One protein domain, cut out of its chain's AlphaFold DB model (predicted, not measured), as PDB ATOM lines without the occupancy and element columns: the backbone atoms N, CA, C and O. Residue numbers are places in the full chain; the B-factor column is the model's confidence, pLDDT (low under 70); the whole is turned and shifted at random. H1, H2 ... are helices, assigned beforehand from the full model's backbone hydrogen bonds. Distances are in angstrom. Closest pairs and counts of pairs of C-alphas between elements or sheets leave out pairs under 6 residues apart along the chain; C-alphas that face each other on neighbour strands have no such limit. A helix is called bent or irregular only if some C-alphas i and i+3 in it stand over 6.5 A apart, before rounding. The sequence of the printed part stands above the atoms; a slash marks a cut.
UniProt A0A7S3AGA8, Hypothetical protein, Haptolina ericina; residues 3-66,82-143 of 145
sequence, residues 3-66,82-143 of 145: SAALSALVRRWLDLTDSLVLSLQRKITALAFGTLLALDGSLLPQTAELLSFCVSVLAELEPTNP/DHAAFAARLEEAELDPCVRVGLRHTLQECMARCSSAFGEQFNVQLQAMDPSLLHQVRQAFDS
ATOM      1  N   SER A   3     -55.614  24.004  28.060       78.62
ATOM      2  CA  SER A   3     -54.552  22.999  28.217       78.62
ATOM      3  C   SER A   3     -53.245  23.377  27.502       78.62
ATOM      4  O   SER A   3     -52.155  23.161  28.024       78.62
ATOM      5  N   ALA A   4     -53.329  24.026  26.333       82.31
ATOM      6  CA  ALA A   4     -52.141  24.516  25.627       82.31
ATOM      7  C   ALA A   4     -51.463  25.671  26.383       82.31
ATOM      8  O   ALA A   4     -50.236  25.747  26.428       82.31
ATOM      9  N   ALA A   5     -52.257  26.545  27.011       88.31
ATOM     10  CA  ALA A   5     -51.745  27.636  27.831       88.31
ATOM     11  C   ALA A   5     -51.052  27.119  29.102       88.31
ATOM     12  O   ALA A   5     -49.968  27.598  29.430       88.31
ATOM     13  N   LEU A   6     -51.626  26.111  29.773       89.75
ATOM     14  CA  LEU A   6     -51.003  25.480  30.940       89.75
ATOM     15  C   LEU A   6     -49.679  24.803  30.570       89.75
ATOM     16  O   LEU A   6     -48.666  25.039  31.221       89.75
ATOM     17  N   SER A   7     -49.659  24.023  29.488       89.31
ATOM     18  CA  SER A   7     -48.441  23.361  29.012       89.31
ATOM     19  C   SER A   7     -47.338  24.368  28.648       89.31
ATOM     20  O   SER A   7     -46.169  24.177  28.989       89.31
ATOM     21  N   ALA A   8     -47.699  25.490  28.015       92.12
ATOM     22  CA  ALA A   8     -46.763  26.574  27.721       92.12
ATOM     23  C   ALA A   8     -46.248  27.271  28.992       92.12
ATOM     24  O   ALA A   8     -45.055  27.565  29.084       92.12
ATOM     25  N   LEU A   9     -47.122  27.509  29.974       93.38
ATOM     26  CA  LEU A   9     -46.750  28.086  31.264       93.38
ATOM     27  C   LEU A   9     -45.775  27.177  32.017       93.38
ATOM     28  O   LEU A   9     -44.751  27.655  32.495       93.38
ATOM     29  N   VAL A  10     -46.060  25.876  32.086       94.19
ATOM     30  CA  VAL A  10     -45.205  24.898  32.774       94.19
ATOM     31  C   VAL A  10     -43.836  24.797  32.108       94.19
ATOM     32  O   VAL A  10     -42.833  24.799  32.809       94.19
ATOM     33  N   ARG A  11     -43.763  24.814  30.770       93.31
ATOM     34  CA  ARG A  11     -42.475  24.882  30.059       93.31
ATOM     35  C   ARG A  11     -41.677  26.133  30.418       93.31
ATOM     36  O   ARG A  11     -40.502  26.040  30.735       93.31
ATOM     37  N   ARG A  12     -42.327  27.301  30.436       94.06
ATOM     38  CA  ARG A  12     -41.672  28.547  30.868       94.06
ATOM     39  C   ARG A  12     -41.238  28.507  32.328       94.06
ATOM     40  O   ARG A  12     -40.254  29.143  32.676       94.06
ATOM     41  N   TRP A  13     -41.971  27.800  33.180       94.69
ATOM     42  CA  TRP A  13     -41.590  27.622  34.574       94.69
ATOM     43  C   TRP A  13     -40.381  26.686  34.703       94.69
ATOM     44  O   TRP A  13     -39.459  27.006  35.447       94.69
ATOM     45  N   LEU A  14     -40.330  25.598  33.930       93.88
ATOM     46  CA  LEU A  14     -39.157  24.722  33.832       93.88
ATOM     47  C   LEU A  14     -37.903  25.493  33.390       93.88
ATOM     48  O   LEU A  14     -36.862  25.340  34.012       93.88
ATOM     49  N   ASP A  15     -38.011  26.423  32.435       93.50
ATOM     50  CA  ASP A  15     -36.882  27.290  32.036       93.50
ATOM     51  C   ASP A  15     -36.322  28.144  33.200       93.50
ATOM     52  O   ASP A  15     -35.199  28.645  33.136       93.50
ATOM     53  N   LEU A  16     -37.110  28.354  34.260       92.81
ATOM     54  CA  LEU A  16     -36.751  29.182  35.411       92.81
ATOM     55  C   LEU A  16     -36.281  28.367  36.619       92.81
ATOM     56  O   LEU A  16     -35.819  28.969  37.591       92.81
ATOM     57  N   THR A  17     -36.363  27.034  36.603       91.94
ATOM     58  CA  THR A  17     -36.018  26.220  37.781       91.94
ATOM     59  C   THR A  17     -34.559  26.361  38.197       91.94
ATOM     60  O   THR A  17     -34.258  26.335  39.389       91.94
ATOM     61  N   ASP A  18     -33.661  26.593  37.240       86.81
ATOM     62  CA  ASP A  18     -32.231  26.796  37.499       86.81
ATOM     63  C   ASP A  18     -31.941  28.132  38.194       86.81
ATOM     64  O   ASP A  18     -30.917  28.291  38.854       86.81
ATOM     65  N   SER A  19     -32.864  29.094  38.098       89.06
ATOM     66  CA  SER A  19     -32.764  30.373  38.810       89.06
ATOM     67  C   SER A  19     -33.196  30.284  40.279       89.06
ATOM     68  O   SER A  19     -32.986  31.229  41.043       89.06
ATOM     69  N   LEU A  20     -33.788  29.158  40.697       86.50
ATOM     70  CA  LEU A  20     -34.232  28.943  42.072       86.50
ATOM     71  C   LEU A  20     -33.042  28.575  42.959       86.50
ATOM     72  O   LEU A  20     -32.595  27.428  42.979       86.50
ATOM     73  N   VAL A  21     -32.566  29.556  43.726       81.06
ATOM     74  CA  VAL A  21     -31.422  29.404  44.644       81.06
ATOM     75  C   VAL A  21     -31.854  28.892  46.023       81.06
ATOM     76  O   VAL A  21     -31.082  28.232  46.710       81.06
ATOM     77  N   LEU A  22     -33.085  29.189  46.452       82.44
ATOM     78  CA  LEU A  22     -33.556  28.837  47.793       82.44
ATOM     79  C   LEU A  22     -34.153  27.425  47.826       82.44
ATOM     80  O   LEU A  22     -35.112  27.132  47.109       82.44
ATOM     81  N   SER A  23     -33.664  26.586  48.743       83.44
ATOM     82  CA  SER A  23     -34.143  25.214  48.971       83.44
ATOM     83  C   SER A  23     -35.658  25.129  49.178       83.44
ATOM     84  O   SER A  23     -36.314  24.251  48.623       83.44
ATOM     85  N   LEU A  24     -36.243  26.085  49.910       82.62
ATOM     86  CA  LEU A  24     -37.693  26.145  50.115       82.62
ATOM     87  C   LEU A  24     -38.456  26.430  48.810       82.62
ATOM     88  O   LEU A  24     -39.470  25.793  48.543       82.62
ATOM     89  N   GLN A  25     -37.954  27.329  47.954       86.75
ATOM     90  CA  GLN A  25     -38.575  27.609  46.653       86.75
ATOM     91  C   GLN A  25     -38.493  26.397  45.721       86.75
ATOM     92  O   GLN A  25     -39.463  26.086  45.030       86.75
ATOM     93  N   ARG A  26     -37.360  25.685  45.734       90.19
ATOM     94  CA  ARG A  26     -37.176  24.436  44.985       90.19
ATOM     95  C   ARG A  26     -38.148  23.361  45.471       90.19
ATOM     96  O   ARG A  26     -38.846  22.770  44.651       90.19
ATOM     97  N   LYS A  27     -38.289  23.192  46.794       89.31
ATOM     98  CA  LYS A  27     -39.276  22.287  47.411       89.31
ATOM     99  C   LYS A  27     -40.706  22.619  46.986       89.31
ATOM    100  O   LYS A  27     -41.417  21.735  46.519       89.31
ATOM    101  N   ILE A  28     -41.125  23.878  47.121       90.25
ATOM    102  CA  ILE A  28     -42.475  24.324  46.738       90.25
ATOM    103  C   ILE A  28     -42.714  24.090  45.243       90.25
ATOM    104  O   ILE A  28     -43.772  23.603  44.856       90.25
ATOM    105  N   THR A  29     -41.718  24.375  44.404       93.19
ATOM    106  CA  THR A  29     -41.812  24.156  42.954       93.19
ATOM    107  C   THR A  29     -41.950  22.670  42.622       93.19
ATOM    108  O   THR A  29     -42.805  22.304  41.821       93.19
ATOM    109  N   ALA A  30     -41.190  21.794  43.286       93.50
ATOM    110  CA  ALA A  30     -41.304  20.349  43.102       93.50
ATOM    111  C   ALA A  30     -42.690  19.829  43.530       93.50
ATOM    112  O   ALA A  30     -43.324  19.073  42.794       93.50
ATOM    113  N   LEU A  31     -43.213  20.296  44.672       92.19
ATOM    114  CA  LEU A  31     -44.579  19.984  45.119       92.19
ATOM    115  C   LEU A  31     -45.633  20.447  44.102       92.19
ATOM    116  O   LEU A  31     -46.570  19.705  43.790       92.19
ATOM    117  N   ALA A  32     -45.475  21.659  43.566       93.56
ATOM    118  CA  ALA A  32     -46.376  22.212  42.565       93.56
ATOM    119  C   ALA A  32     -46.356  21.385  41.275       93.56
ATOM    120  O   ALA A  32     -47.419  21.044  40.762       93.56
ATOM    121  N   PHE A  33     -45.179  21.001  40.778       95.12
ATOM    122  CA  PHE A  33     -45.051  20.163  39.585       95.12
ATOM    123  C   PHE A  33     -45.669  18.779  39.759       95.12
ATOM    124  O   PHE A  33     -46.429  18.358  38.888       95.12
ATOM    125  N   GLY A  34     -45.429  18.108  40.891       92.50
ATOM    126  CA  GLY A  34     -46.086  16.833  41.190       92.50
ATOM    127  C   GLY A  34     -47.611  16.964  41.194       92.50
ATOM    128  O   GLY A  34     -48.313  16.175  40.562       92.50
ATOM    129  N   THR A  35     -48.123  18.017  41.836       91.88
ATOM    130  CA  THR A  35     -49.567  18.272  41.923       91.88
ATOM    131  C   THR A  35     -50.173  18.599  40.559       91.88
ATOM    132  O   THR A  35     -51.211  18.046  40.204       91.88
ATOM    133  N   LEU A  36     -49.538  19.474  39.775       93.56
ATOM    134  CA  LEU A  36     -50.009  19.863  38.444       93.56
ATOM    135  C   LEU A  36     -50.038  18.671  37.491       93.56
ATOM    136  O   LEU A  36     -51.034  18.476  36.794       93.56
ATOM    137  N   LEU A  37     -48.987  17.848  37.505       91.62
ATOM    138  CA  LEU A  37     -48.918  16.642  36.688       91.62
ATOM    139  C   LEU A  37     -50.063  15.674  37.018       91.62
ATOM    140  O   LEU A  37     -50.617  15.072  36.107       91.62
ATOM    141  N   ALA A  38     -50.469  15.576  38.288       90.50
ATOM    142  CA  ALA A  38     -51.599  14.748  38.720       90.50
ATOM    143  C   ALA A  38     -52.985  15.327  38.376       90.50
ATOM    144  O   ALA A  38     -53.984  14.616  38.499       90.50
ATOM    145  N   LEU A  39     -53.068  16.603  37.985       90.19
ATOM    146  CA  LEU A  39     -54.329  17.296  37.706       90.19
ATOM    147  C   LEU A  39     -54.652  17.396  36.213       90.19
ATOM    148  O   LEU A  39     -55.828  17.337  35.858       90.19
ATOM    149  N   ASP A  40     -53.649  17.554  35.346       90.06
ATOM    150  CA  ASP A  40     -53.870  17.805  33.918       90.06
ATOM    151  C   ASP A  40     -52.969  16.939  33.026       90.06
ATOM    152  O   ASP A  40     -51.748  17.099  32.971       90.06
ATOM    153  N   GLY A  41     -53.603  16.047  32.262       88.50
ATOM    154  CA  GLY A  41     -52.920  15.131  31.348       88.50
ATOM    155  C   GLY A  41     -52.219  15.818  30.169       88.50
ATOM    156  O   GLY A  41     -51.359  15.214  29.533       88.50
ATOM    157  N   SER A  42     -52.509  17.091  29.884       91.00
ATOM    158  CA  SER A  42     -51.752  17.867  28.889       91.00
ATOM    159  C   SER A  42     -50.293  18.117  29.281       91.00
ATOM    160  O   SER A  42     -49.502  18.530  28.430       91.00
ATOM    161  N   LEU A  43     -49.930  17.830  30.538       93.25
ATOM    162  CA  LEU A  43     -48.563  17.898  31.050       93.25
ATOM    163  C   LEU A  43     -47.790  16.580  30.920       93.25
ATOM    164  O   LEU A  43     -46.589  16.542  31.185       93.25
ATOM    165  N   LEU A  44     -48.445  15.500  30.477       92.25
ATOM    166  CA  LEU A  44     -47.800  14.201  30.277       92.25
ATOM    167  C   LEU A  44     -46.550  14.270  29.381       92.25
ATOM    168  O   LEU A  44     -45.554  13.644  29.744       92.25
ATOM    169  N   PRO A  45     -46.512  15.046  28.278       92.88
ATOM    170  CA  PRO A  45     -45.300  15.169  27.467       92.88
ATOM    171  C   PRO A  45     -44.101  15.776  28.214       92.88
ATOM    172  O   PRO A  45     -42.968  15.575  27.792       92.88
ATOM    173  N   GLN A  46     -44.330  16.519  29.302       93.75
ATOM    174  CA  GLN A  46     -43.291  17.127  30.139       93.75
ATOM    175  C   GLN A  46     -42.909  16.258  31.348       93.75
ATOM    176  O   GLN A  46     -42.089  16.678  32.161       93.75
ATOM    177  N   THR A  47     -43.472  15.049  31.481       92.69
ATOM    178  CA  THR A  47     -43.248  14.162  32.640       92.69
ATOM    179  C   THR A  47     -41.762  13.975  32.942       92.69
ATOM    180  O   THR A  47     -41.359  14.068  34.097       92.69
ATOM    181  N   ALA A  48     -40.932  13.769  31.915       92.06
ATOM    182  CA  ALA A  48     -39.500  13.548  32.093       92.06
ATOM    183  C   ALA A  48     -38.797  14.742  32.760       92.06
ATOM    184  O   ALA A  48     -38.072  14.570  33.737       92.06
ATOM    185  N   GLU A  49     -39.041  15.952  32.258       93.94
ATOM    186  CA  GLU A  49     -38.433  17.191  32.755       93.94
ATOM    187  C   GLU A  49     -38.922  17.515  34.174       93.94
ATOM    188  O   GLU A  49     -38.120  17.804  35.063       93.94
ATOM    189  N   LEU A  50     -40.230  17.375  34.412       94.50
ATOM    190  CA  LEU A  50     -40.846  17.605  35.720       94.50
ATOM    191  C   LEU A  50     -40.301  16.639  36.777       94.50
ATOM    192  O   LEU A  50     -39.937  17.065  37.875       94.50
ATOM    193  N   LEU A  51     -40.222  15.345  36.455       92.88
ATOM    194  CA  LEU A  51     -39.713  14.335  37.380       92.88
ATOM    195  C   LEU A  51     -38.205  14.449  37.589       92.88
ATOM    196  O   LEU A  51     -37.756  14.256  38.714       92.88
ATOM    197  N   SER A  52     -37.442  14.819  36.559       93.69
ATOM    198  CA  SER A  52     -36.012  15.121  36.692       93.69
ATOM    199  C   SER A  52     -35.767  16.203  37.742       93.69
ATOM    200  O   SER A  52     -34.978  16.005  38.667       93.69
ATOM    201  N   PHE A  53     -36.524  17.304  37.676       94.69
ATOM    202  CA  PHE A  53     -36.456  18.349  38.693       94.69
ATOM    203  C   PHE A  53     -36.904  17.849  40.076       94.69
ATOM    204  O   PHE A  53     -36.242  18.104  41.076       94.69
ATOM    205  N   CYS A  54     -38.011  17.109  40.164       93.00
ATOM    206  CA  CYS A  54     -38.494  16.608  41.454       93.00
ATOM    207  C   CYS A  54     -37.484  15.672  42.134       93.00
ATOM    208  O   CYS A  54     -37.281  15.766  43.342       93.00
ATOM    209  N   VAL A  55     -36.840  14.788  41.367       91.38
ATOM    210  CA  VAL A  55     -35.816  13.861  41.863       91.38
ATOM    211  C   VAL A  55     -34.546  14.602  42.274       91.38
ATOM    212  O   VAL A  55     -33.979  14.271  43.314       91.38
ATOM    213  N   SER A  56     -34.113  15.621  41.521       91.69
ATOM    214  CA  SER A  56     -32.933  16.410  41.896       91.69
ATOM    215  C   SER A  56     -33.158  17.182  43.195       91.69
ATOM    216  O   SER A  56     -32.337  17.095  44.105       91.69
ATOM    217  N   VAL A  57     -34.315  17.835  43.343       90.69
ATOM    218  CA  VAL A  57     -34.695  18.506  44.594       90.69
ATOM    219  C   VAL A  57     -34.821  17.502  45.742       90.69
ATOM    220  O   VAL A  57     -34.405  17.796  46.860       90.69
ATOM    221  N   LEU A  58     -35.364  16.307  45.495       87.94
ATOM    222  CA  LEU A  58     -35.461  15.276  46.528       87.94
ATOM    223  C   LEU A  58     -34.074  14.820  47.003       87.94
ATOM    224  O   LEU A  58     -33.852  14.741  48.207       87.94
ATOM    225  N   ALA A  59     -33.140  14.584  46.081       86.19
ATOM    226  CA  ALA A  59     -31.767  14.200  46.405       86.19
ATOM    227  C   ALA A  59     -30.994  15.310  47.143       86.19
ATOM    228  O   ALA A  59     -30.162  15.013  47.996       86.19
ATOM    229  N   GLU A  60     -31.277  16.580  46.838       84.19
ATOM    230  CA  GLU A  60     -30.701  17.737  47.536       84.19
ATOM    231  C   GLU A  60     -31.226  17.885  48.971       84.19
ATOM    232  O   GLU A  60     -30.477  18.315  49.846       84.19
ATOM    233  N   LEU A  61     -32.499  17.550  49.214       78.19
ATOM    234  CA  LEU A  61     -33.180  17.785  50.496       78.19
ATOM    235  C   LEU A  61     -33.229  16.565  51.422       78.19
ATOM    236  O   LEU A  61     -33.365  16.738  52.625       78.19
ATOM    237  N   GLU A  62     -33.125  15.339  50.914       66.38
ATOM    238  CA  GLU A  62     -33.071  14.136  51.752       66.38
ATOM    239  C   GLU A  62     -31.897  14.005  52.728       66.38
ATOM    240  O   GLU A  62     -32.099  13.388  53.776       66.38
ATOM    241  N   PRO A  63     -30.690  14.547  52.477       55.38
ATOM    242  CA  PRO A  63     -29.665  14.578  53.517       55.38
ATOM    243  C   PRO A  63     -30.006  15.546  54.665       55.38
ATOM    244  O   PRO A  63     -29.258  15.615  55.637       55.38
ATOM    245  N   THR A  64     -31.103  16.299  54.567       46.78
ATOM    246  CA  THR A  64     -31.477  17.388  55.468       46.78
ATOM    247  C   THR A  64     -32.749  16.977  56.213       46.78
ATOM    248  O   THR A  64     -33.808  16.783  55.615       46.78
ATOM    249  N   ASN A  65     -32.657  16.791  57.532       46.97
ATOM    250  CA  ASN A  65     -33.826  16.551  58.388       46.97
ATOM    251  C   ASN A  65     -34.882  17.650  58.091       46.97
ATOM    252  O   ASN A  65     -34.493  18.782  57.804       46.97
ATOM    253  N   PRO A  66     -36.204  17.407  58.163       47.59
ATOM    254  CA  PRO A  66     -37.203  18.474  58.014       47.59
ATOM    255  C   PRO A  66     -37.015  19.650  58.995       47.59
ATOM    256  O   PRO A  66     -37.509  20.738  58.713       47.59
ATOM    257  N   ASP A  82     -34.626  46.025  61.595       54.47
ATOM    258  CA  ASP A  82     -34.747  45.050  60.501       54.47
ATOM    259  C   ASP A  82     -34.840  43.619  61.045       54.47
ATOM    260  O   ASP A  82     -35.499  42.770  60.453       54.47
ATOM    261  N   HIS A  83     -34.248  43.362  62.218       58.19
ATOM    262  CA  HIS A  83     -34.284  42.055  62.874       58.19
ATOM    263  C   HIS A  83     -35.680  41.663  63.370       58.19
ATOM    264  O   HIS A  83     -36.036  40.495  63.269       58.19
ATOM    265  N   ALA A  84     -36.486  42.612  63.855       59.44
ATOM    266  CA  ALA A  84     -37.845  42.325  64.323       59.44
ATOM    267  C   ALA A  84     -38.812  42.047  63.159       59.44
ATOM    268  O   ALA A  84     -39.582  41.094  63.208       59.44
ATOM    269  N   ALA A  85     -38.739  42.838  62.082       65.19
ATOM    270  CA  ALA A  85     -39.539  42.610  60.875       65.19
ATOM    271  C   ALA A  85     -39.123  41.325  60.137       65.19
ATOM    272  O   ALA A  85     -39.957  40.639  59.551       65.19
ATOM    273  N   PHE A  86     -37.834  40.990  60.175       58.94
ATOM    274  CA  PHE A  86     -37.314  39.737  59.645       58.94
ATOM    275  C   PHE A  86     -37.741  38.529  60.485       58.94
ATOM    276  O   PHE A  86     -38.185  37.540  59.914       58.94
ATOM    277  N   ALA A  87     -37.673  38.621  61.817       58.69
ATOM    278  CA  ALA A  87     -38.150  37.571  62.717       58.69
ATOM    279  C   ALA A  87     -39.656  37.323  62.549       58.69
ATOM    280  O   ALA A  87     -40.062  36.178  62.413       58.69
ATOM    281  N   ALA A  88     -40.466  38.380  62.436       64.06
ATOM    282  CA  ALA A  88     -41.899  38.250  62.171       64.06
ATOM    283  C   ALA A  88     -42.192  37.581  60.813       64.06
ATOM    284  O   ALA A  88     -43.096  36.761  60.710       64.06
ATOM    285  N   ARG A  89     -41.403  37.886  59.772       64.56
ATOM    286  CA  ARG A  89     -41.501  37.208  58.466       64.56
ATOM    287  C   ARG A  89     -41.043  35.755  58.507       64.56
ATOM    288  O   ARG A  89     -41.533  34.956  57.719       64.56
ATOM    289  N   LEU A  90     -40.091  35.424  59.377       62.06
ATOM    290  CA  LEU A  90     -39.638  34.052  59.582       62.06
ATOM    291  C   LEU A  90     -40.709  33.239  60.316       62.06
ATOM    292  O   LEU A  90     -41.056  32.165  59.845       62.06
ATOM    293  N   GLU A  91     -41.302  33.792  61.378       63.41
ATOM    294  CA  GLU A  91     -42.461  33.196  62.059       63.41
ATOM    295  C   GLU A  91     -43.645  33.022  61.094       63.41
ATOM    296  O   GLU A  91     -44.297  31.983  61.093       63.41
ATOM    297  N   GLU A  92     -43.901  33.993  60.211       64.62
ATOM    298  CA  GLU A  92     -44.934  33.877  59.173       64.62
ATOM    299  C   GLU A  92     -44.590  32.814  58.114       64.62
ATOM    300  O   GLU A  92     -45.475  32.105  57.641       64.62
ATOM    301  N   ALA A  93     -43.311  32.644  57.771       62.41
ATOM    302  CA  ALA A  93     -42.860  31.588  56.865       62.41
ATOM    303  C   ALA A  93     -42.942  30.191  57.504       62.41
ATOM    304  O   ALA A  93     -43.227  29.223  56.805       62.41
ATOM    305  N   GLU A  94     -42.758  30.067  58.821       63.53
ATOM    306  CA  GLU A  94     -42.990  28.818  59.564       63.53
ATOM    307  C   GLU A  94     -44.478  28.424  59.610       63.53
ATOM    308  O   GLU A  94     -44.806  27.247  59.789       63.53
ATOM    309  N   LEU A  95     -45.387  29.384  59.392       65.69
ATOM    310  CA  LEU A  95     -46.814  29.114  59.194       65.69
ATOM    311  C   LEU A  95     -47.132  28.586  57.788       65.69
ATOM    312  O   LEU A  95     -48.255  28.118  57.579       65.69
ATOM    313  N   ASP A  96     -46.193  28.627  56.833       69.06
ATOM    314  CA  ASP A  96     -46.415  28.060  55.505       69.06
ATOM    315  C   ASP A  96     -46.554  26.530  55.625       69.06
ATOM    316  O   ASP A  96     -45.592  25.829  55.972       69.06
ATOM    317  N   PRO A  97     -47.737  25.964  55.317       68.38
ATOM    318  CA  PRO A  97     -47.954  24.528  55.415       68.38
ATOM    319  C   PRO A  97     -46.967  23.733  54.546       68.38
ATOM    320  O   PRO A  97     -46.633  22.601  54.895       68.38
ATOM    321  N   CYS A  98     -46.435  24.317  53.468       71.12
ATOM    322  CA  CYS A  98     -45.483  23.670  52.565       71.12
ATOM    323  C   CYS A  98     -44.132  23.371  53.230       71.12
ATOM    324  O   CYS A  98     -43.438  22.437  52.818       71.12
ATOM    325  N   VAL A  99     -43.767  24.107  54.286       70.56
ATOM    326  CA  VAL A  99     -42.563  23.820  55.083       70.56
ATOM    327  C   VAL A  99     -42.701  22.458  55.760       70.56
ATOM    328  O   VAL A  99     -41.778  21.646  55.699       70.56
ATOM    329  N   ARG A 100     -43.888  22.156  56.296       72.44
ATOM    330  CA  ARG A 100     -44.177  20.929  57.058       72.44
ATOM    331  C   ARG A 100     -44.553  19.730  56.190       72.44
ATOM    332  O   ARG A 100     -44.499  18.597  56.660       72.44
ATOM    333  N   VAL A 101     -44.937  19.958  54.937       79.88
ATOM    334  CA  VAL A 101     -45.272  18.882  53.997       79.88
ATOM    335  C   VAL A 101     -44.008  18.107  53.612       79.88
ATOM    336  O   VAL A 101     -43.010  18.686  53.177       79.88
ATOM    337  N   GLY A 102     -44.040  16.783  53.770       83.75
ATOM    338  CA  GLY A 102     -42.948  15.898  53.368       83.75
ATOM    339  C   GLY A 102     -42.889  15.748  51.848       83.75
ATOM    340  O   GLY A 102     -43.798  15.172  51.255       83.75
ATOM    341  N   LEU A 103     -41.808  16.227  51.221       86.88
ATOM    342  CA  LEU A 103     -41.666  16.239  49.759       86.88
ATOM    343  C   LEU A 103     -41.806  14.835  49.151       86.88
ATOM    344  O   LEU A 103     -42.615  14.645  48.248       86.88
ATOM    345  N   ARG A 104     -41.067  13.852  49.683       88.31
ATOM    346  CA  ARG A 104     -41.103  12.451  49.229       88.31
ATOM    347  C   ARG A 104     -42.524  11.895  49.211       88.31
ATOM    348  O   ARG A 104     -42.990  11.431  48.176       88.31
ATOM    349  N   HIS A 105     -43.206  11.992  50.349       87.38
ATOM    350  CA  HIS A 105     -44.550  11.452  50.534       87.38
ATOM    351  C   HIS A 105     -45.546  12.080  49.557       87.38
ATOM    352  O   HIS A 105     -46.258  11.375  48.850       87.38
ATOM    353  N   THR A 106     -45.560  13.410  49.451       88.75
ATOM    354  CA  THR A 106     -46.493  14.095  48.550       88.75
ATOM    355  C   THR A 106     -46.209  13.796  47.083       88.75
ATOM    356  O   THR A 106     -47.146  13.631  46.303       88.75
ATOM    357  N   LEU A 107     -44.939  13.677  46.684       90.19
ATOM    358  CA  LEU A 107     -44.600  13.267  45.322       90.19
ATOM    359  C   LEU A 107     -45.043  11.825  45.037       90.19
ATOM    360  O   LEU A 107     -45.611  11.581  43.974       90.19
ATOM    361  N   GLN A 108     -44.873  10.891  45.980       90.62
ATOM    362  CA  GLN A 108     -45.375   9.514  45.851       90.62
ATOM    363  C   GLN A 108     -46.899   9.479  45.672       90.62
ATOM    364  O   GLN A 108     -47.401   8.814  44.765       90.62
ATOM    365  N   GLU A 109     -47.642  10.244  46.475       91.00
ATOM    366  CA  GLU A 109     -49.095  10.378  46.328       91.00
ATOM    367  C   GLU A 109     -49.477  10.952  44.962       91.00
ATOM    368  O   GLU A 109     -50.403  10.460  44.313       91.00
ATOM    369  N   CYS A 110     -48.754  11.970  44.487       91.50
ATOM    370  CA  CYS A 110     -48.977  12.533  43.160       91.50
ATOM    371  C   CYS A 110     -48.731  11.488  42.065       91.50
ATOM    372  O   CYS A 110     -49.531  11.397  41.141       91.50
ATOM    373  N   MET A 111     -47.697  10.652  42.183       90.75
ATOM    374  CA  MET A 111     -47.411   9.577  41.221       90.75
ATOM    375  C   MET A 111     -48.479   8.490  41.220       90.75
ATOM    376  O   MET A 111     -48.930   8.077  40.149       90.75
ATOM    377  N   ALA A 112     -48.955   8.086  42.398       91.06
ATOM    378  CA  ALA A 112     -50.086   7.175  42.514       91.06
ATOM    379  C   ALA A 112     -51.343   7.763  41.846       91.06
ATOM    380  O   ALA A 112     -52.039   7.073  41.097       91.06
ATOM    381  N   ARG A 113     -51.598   9.063  42.041       92.06
ATOM    382  CA  ARG A 113     -52.709   9.774  41.393       92.06
ATOM    383  C   ARG A 113     -52.534   9.882  39.880       92.06
ATOM    384  O   ARG A 113     -53.498   9.622  39.171       92.06
ATOM    385  N   CYS A 114     -51.338  10.190  39.373       90.56
ATOM    386  CA  CYS A 114     -51.044  10.202  37.936       90.56
ATOM    387  C   CYS A 114     -51.300   8.832  37.306       90.56
ATOM    388  O   CYS A 114     -51.973   8.733  36.279       90.56
ATOM    389  N   SER A 115     -50.805   7.767  37.944       90.56
ATOM    390  CA  SER A 115     -51.027   6.392  37.497       90.56
ATOM    391  C   SER A 115     -52.519   6.048  37.470       90.56
ATOM    392  O   SER A 115     -53.006   5.523  36.472       90.56
ATOM    393  N   SER A 116     -53.269   6.427  38.510       91.88
ATOM    394  CA  SER A 116     -54.717   6.205  38.571       91.88
ATOM    395  C   SER A 116     -55.515   7.049  37.569       91.88
ATOM    396  O   SER A 116     -56.563   6.593  37.117       91.88
ATOM    397  N   ALA A 117     -55.083   8.274  37.263       91.56
ATOM    398  CA  ALA A 117     -55.825   9.209  36.418       91.56
ATOM    399  C   ALA A 117     -55.570   8.987  34.920       91.56
ATOM    400  O   ALA A 117     -56.499   9.076  34.119       91.56
ATOM    401  N   PHE A 118     -54.324   8.694  34.537       91.00
ATOM    402  CA  PHE A 118     -53.900   8.637  33.133       91.00
ATOM    403  C   PHE A 118     -53.496   7.231  32.666       91.00
ATOM    404  O   PHE A 118     -53.341   7.008  31.462       91.00
ATOM    405  N   GLY A 119     -53.329   6.281  33.592       90.25
ATOM    406  CA  GLY A 119     -53.108   4.866  33.297       90.25
ATOM    407  C   GLY A 119     -51.949   4.616  32.331       90.25
ATOM    408  O   GLY A 119     -50.801   4.993  32.582       90.25
ATOM    409  N   GLU A 120     -52.258   3.978  31.201       89.88
ATOM    410  CA  GLU A 120     -51.271   3.598  30.186       89.88
ATOM    411  C   GLU A 120     -50.534   4.793  29.578       89.88
ATOM    412  O   GLU A 120     -49.348   4.677  29.287       89.88
ATOM    413  N   GLN A 121     -51.183   5.953  29.431       90.31
ATOM    414  CA  GLN A 121     -50.536   7.129  28.836       90.31
ATOM    415  C   GLN A 121     -49.371   7.611  29.699       90.31
ATOM    416  O   GLN A 121     -48.304   7.931  29.178       90.31
ATOM    417  N   PHE A 122     -49.549   7.605  31.020       90.56
ATOM    418  CA  PHE A 122     -48.487   7.937  31.960       90.56
ATOM    419  C   PHE A 122     -47.366   6.889  31.944       90.56
ATOM    420  O   PHE A 122     -46.193   7.249  31.913       90.56
ATOM    421  N   ASN A 123     -47.707   5.598  31.858       89.00
ATOM    422  CA  ASN A 123     -46.712   4.527  31.746       89.00
ATOM    423  C   ASN A 123     -45.882   4.629  30.453       89.00
ATOM    424  O   ASN A 123     -44.671   4.436  30.486       89.00
ATOM    425  N   VAL A 124     -46.505   4.986  29.324       92.81
ATOM    426  CA  VAL A 124     -45.795   5.240  28.061       92.81
ATOM    427  C   VAL A 124     -44.789   6.377  28.225       92.81
ATOM    428  O   VAL A 124     -43.649   6.237  27.788       92.81
ATOM    429  N   GLN A 125     -45.171   7.471  28.893       92.62
ATOM    430  CA  GLN A 125     -44.237   8.570  29.154       92.62
ATOM    431  C   GLN A 125     -43.090   8.135  30.063       92.62
ATOM    432  O   GLN A 125     -41.943   8.419  29.741       92.62
ATOM    433  N   LEU A 126     -43.365   7.383  31.136       89.19
ATOM    434  CA  LEU A 126     -42.323   6.847  32.019       89.19
ATOM    435  C   LEU A 126     -41.337   5.933  31.281       89.19
ATOM    436  O   LEU A 126     -40.136   6.001  31.518       89.19
ATOM    437  N   GLN A 127     -41.821   5.079  30.378       89.38
ATOM    438  CA  GLN A 127     -40.969   4.170  29.605       89.38
ATOM    439  C   GLN A 127     -40.172   4.876  28.504       89.38
ATOM    440  O   GLN A 127     -39.135   4.366  28.088       89.38
ATOM    441  N   ALA A 128     -40.646   6.032  28.036       89.75
ATOM    442  CA  ALA A 128     -39.937   6.866  27.072       89.75
ATOM    443  C   ALA A 128     -38.825   7.720  27.712       89.75
ATOM    444  O   ALA A 128     -38.033   8.324  26.989       89.75
ATOM    445  N   MET A 129     -38.765   7.791  29.047       90.75
ATOM    446  CA  MET A 129     -37.716   8.510  29.770       90.75
ATOM    447  C   MET A 129     -36.353   7.833  29.611       90.75
ATOM    448  O   MET A 129     -36.253   6.627  29.385       90.75
ATOM    449  N   ASP A 130     -35.291   8.619  29.799       91.12
ATOM    450  CA  ASP A 130     -33.940   8.074  29.888       91.12
ATOM    451  C   ASP A 130     -33.870   6.981  30.981       91.12
ATOM    452  O   ASP A 130     -34.365   7.201  32.094       91.12
ATOM    453  N   PRO A 131     -33.259   5.810  30.709       89.69
ATOM    454  CA  PRO A 131     -33.224   4.701  31.659       89.69
ATOM    455  C   PRO A 131     -32.590   5.047  33.012       89.69
ATOM    456  O   PRO A 131     -33.006   4.495  34.032       89.69
ATOM    457  N   SER A 132     -31.601   5.947  33.043       90.88
ATOM    458  CA  SER A 132     -30.957   6.365  34.291       90.88
ATOM    459  C   SER A 132     -31.897   7.221  35.135       90.88
ATOM    460  O   SER A 132     -32.038   6.980  36.334       90.88
ATOM    461  N   LEU A 133     -32.621   8.144  34.500       88.69
ATOM    462  CA  LEU A 133     -33.629   8.956  35.166       88.69
ATOM    463  C   LEU A 133     -34.805   8.096  35.640       88.69
ATOM    464  O   LEU A 133     -35.247   8.244  36.773       88.69
ATOM    465  N   LEU A 134     -35.277   7.149  34.824       88.25
ATOM    466  CA  LEU A 134     -36.330   6.216  35.229       88.25
ATOM    467  C   LEU A 134     -35.910   5.380  36.446       88.25
ATOM    468  O   LEU A 134     -36.720   5.140  37.340       88.25
ATOM    469  N   HIS A 135     -34.648   4.948  36.503       88.88
ATOM    470  CA  HIS A 135     -34.114   4.251  37.669       88.88
ATOM    471  C   HIS A 135     -34.103   5.145  38.914       88.88
ATOM    472  O   HIS A 135     -34.549   4.704  39.970       88.88
ATOM    473  N   GLN A 136     -33.664   6.400  38.788       88.31
ATOM    474  CA  GLN A 136     -33.672   7.356  39.898       88.31
ATOM    475  C   GLN A 136     -35.093   7.673  40.375       88.31
ATOM    476  O   GLN A 136     -35.332   7.690  41.573       88.31
ATOM    477  N   VAL A 137     -36.044   7.862  39.457       86.44
ATOM    478  CA  VAL A 137     -37.474   8.044  39.758       86.44
ATOM    479  C   VAL A 137     -38.002   6.844  40.539       86.44
ATOM    480  O   VAL A 137     -38.589   7.012  41.602       86.44
ATOM    481  N   ARG A 138     -37.739   5.620  40.074       87.06
ATOM    482  CA  ARG A 138     -38.120   4.402  40.801       87.06
ATOM    483  C   ARG A 138     -37.484   4.349  42.181       87.06
ATOM    484  O   ARG A 138     -38.187   4.192  43.162       87.06
ATOM    485  N   GLN A 139     -36.186   4.591  42.305       85.06
ATOM    486  CA  GLN A 139     -35.518   4.617  43.609       85.06
ATOM    487  C   GLN A 139     -36.086   5.702  44.547       85.06
ATOM    488  O   GLN A 139     -36.249   5.481  45.747       85.06
ATOM    489  N   ALA A 140     -36.412   6.870  43.997       80.88
ATOM    490  CA  ALA A 140     -36.984   8.005  44.707       80.88
ATOM    491  C   ALA A 140     -38.442   7.789  45.133       80.88
ATOM    492  O   ALA A 140     -38.901   8.464  46.049       80.88
ATOM    493  N   PHE A 141     -39.180   6.867  44.514       75.81
ATOM    494  CA  PHE A 141     -40.607   6.692  44.799       75.81
ATOM    495  C   PHE A 141     -40.993   5.280  45.271       75.81
ATOM    496  O   PHE A 141     -41.984   5.164  45.987       75.81
ATOM    497  N   ASP A 142     -40.186   4.250  45.010       69.50
ATOM    498  CA  ASP A 142     -40.417   2.849  45.409       69.50
ATOM    499  C   ASP A 142     -39.895   2.522  46.823       69.50
ATOM    500  O   ASP A 142     -40.126   1.427  47.329       69.50
ATOM    501  N   SER A 143     -39.197   3.440  47.504       46.41
ATOM    502  CA  SER A 143     -38.548   3.161  48.800       46.41
ATOM    503  C   SER A 143     -39.494   3.057  50.014       46.41
ATOM    504  O   SER A 143     -39.058   3.281  51.143       46.41
TER     505      SER A 143
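AT A GLANCE: This is residues 3 to 66 and 82 to 143 of the 145 residues of the protein "Hypothetical protein" of Haptolina ericina (UniProt A0A7S3AGA8). The body is a tight cluster of helices from which one helical arm sticks out: H2, H3 and H6 stand side by side as a three-helix bundle, up and down, each running against the one before it. H1 packs on H3 at its residues 42 to 50, H7 and H8 pack on H3 at steep tilts, and residues 82 to 97, of which 82 to 94 belong to H4, stick out from the body. The printed part has 126 residues with eight named helices, H1 to H8 in chain order, and no named strand; its class is all helix. The whole is compact, with a radius of gyration of the C-alphas of 15.7 A, and it spans 53 by 35 by 25 A, only just elongated, the arm making the length.

HOW THE PARTS SIT: Start at H1, residues 3 to 14, and look across to H3, residues 41 to 61: they touch, the closest C-alphas being those of Ser 7 and Leu 43, 5.8 A apart, at a shallow tilt of 24 degrees, the same way. H1 and H2, residues 23 to 39, are near each other, with 8 pairs of C-alphas within 10 A. H2 and H3 form a helical hairpin; their closest C-alphas, Ala 30 and Cys 54, are 5.0 A apart, at a shallow tilt of 28 degrees, opposite ways. H3 is the hub, touching five other helices; it is irregular, with C-alphas 45 and 48 7.6 A apart, and has a kink of 65 degrees near residue 48. After the cut, H4, residues 82 to 94, touches no helix, while H5, residues 97 to 100, is close to H2 but not clearly touching, with the C-alphas of Ile 28 and Cys 98 closest at 6.6 A. H6, residues 103 to 118, touches H2, closest at the C-alphas of Ala 38 and Cys 114, 4.6 A, at a shallow tilt of 17 degrees, the same way. H6 also touches H3, closest at the C-alphas of Gly 41 and Phe 118, 6.8 A, at a shallow tilt of 17 degrees, opposite ways. H7, residues 120 to 128, touches H3 at residues 44 to 48 alone, closest at the C-alphas of Leu 44 and Phe 122, 6.5 A, at a steep tilt of 56 degrees. H6 and H7 touch only at the corner, and only just, with 3 pairs of C-alphas within 8 A, the closest being those of Ser 115 and Phe 122, 6.3 A apart. H8, residues 131 to 141, touches H3 at residues 51 to 58 alone, closest at the C-alphas of Val 55 and Val 137, 6.4 A, at a steep tilt of 69.6 degrees, only just short of about perpendicular. In H1, H2, H4, H6, H7 and H8 every O i to N i+4 pair is within hydrogen-bond range; in H3 it is 13 of 17, and H5 is too short for such a pair.

IN THESE COORDINATES: Find C-alpha 3 at (-54.552, 22.999, 28.217), where H1 begins; it runs 16.5 A to Leu 14. H2 covers 24.4 A, H3 27.6 A, H4 18.2 A and H6 22.0 A. H4 begins at C-alpha 82, (-34.747, 45.050, 60.501), and H8 ends at C-alpha 141, (-40.607, 6.692, 44.799).

THE WHOLE: The C-alphas of Asp 82 and Glu 120 are the two farthest apart, 53.9 A. Without the stretch that stands free, the body of 110 residues spans 36 by 31 by 24 A. Residues 67 to 81 are not printed, and C-alphas 66 and 82 are 26.8 A apart across the cut. Of the links that are printed whole, none is long. The mean pLDDT of the printed part is 83.9; residues 62 to 66, 82 to 97 and 142 to 143 are under 70.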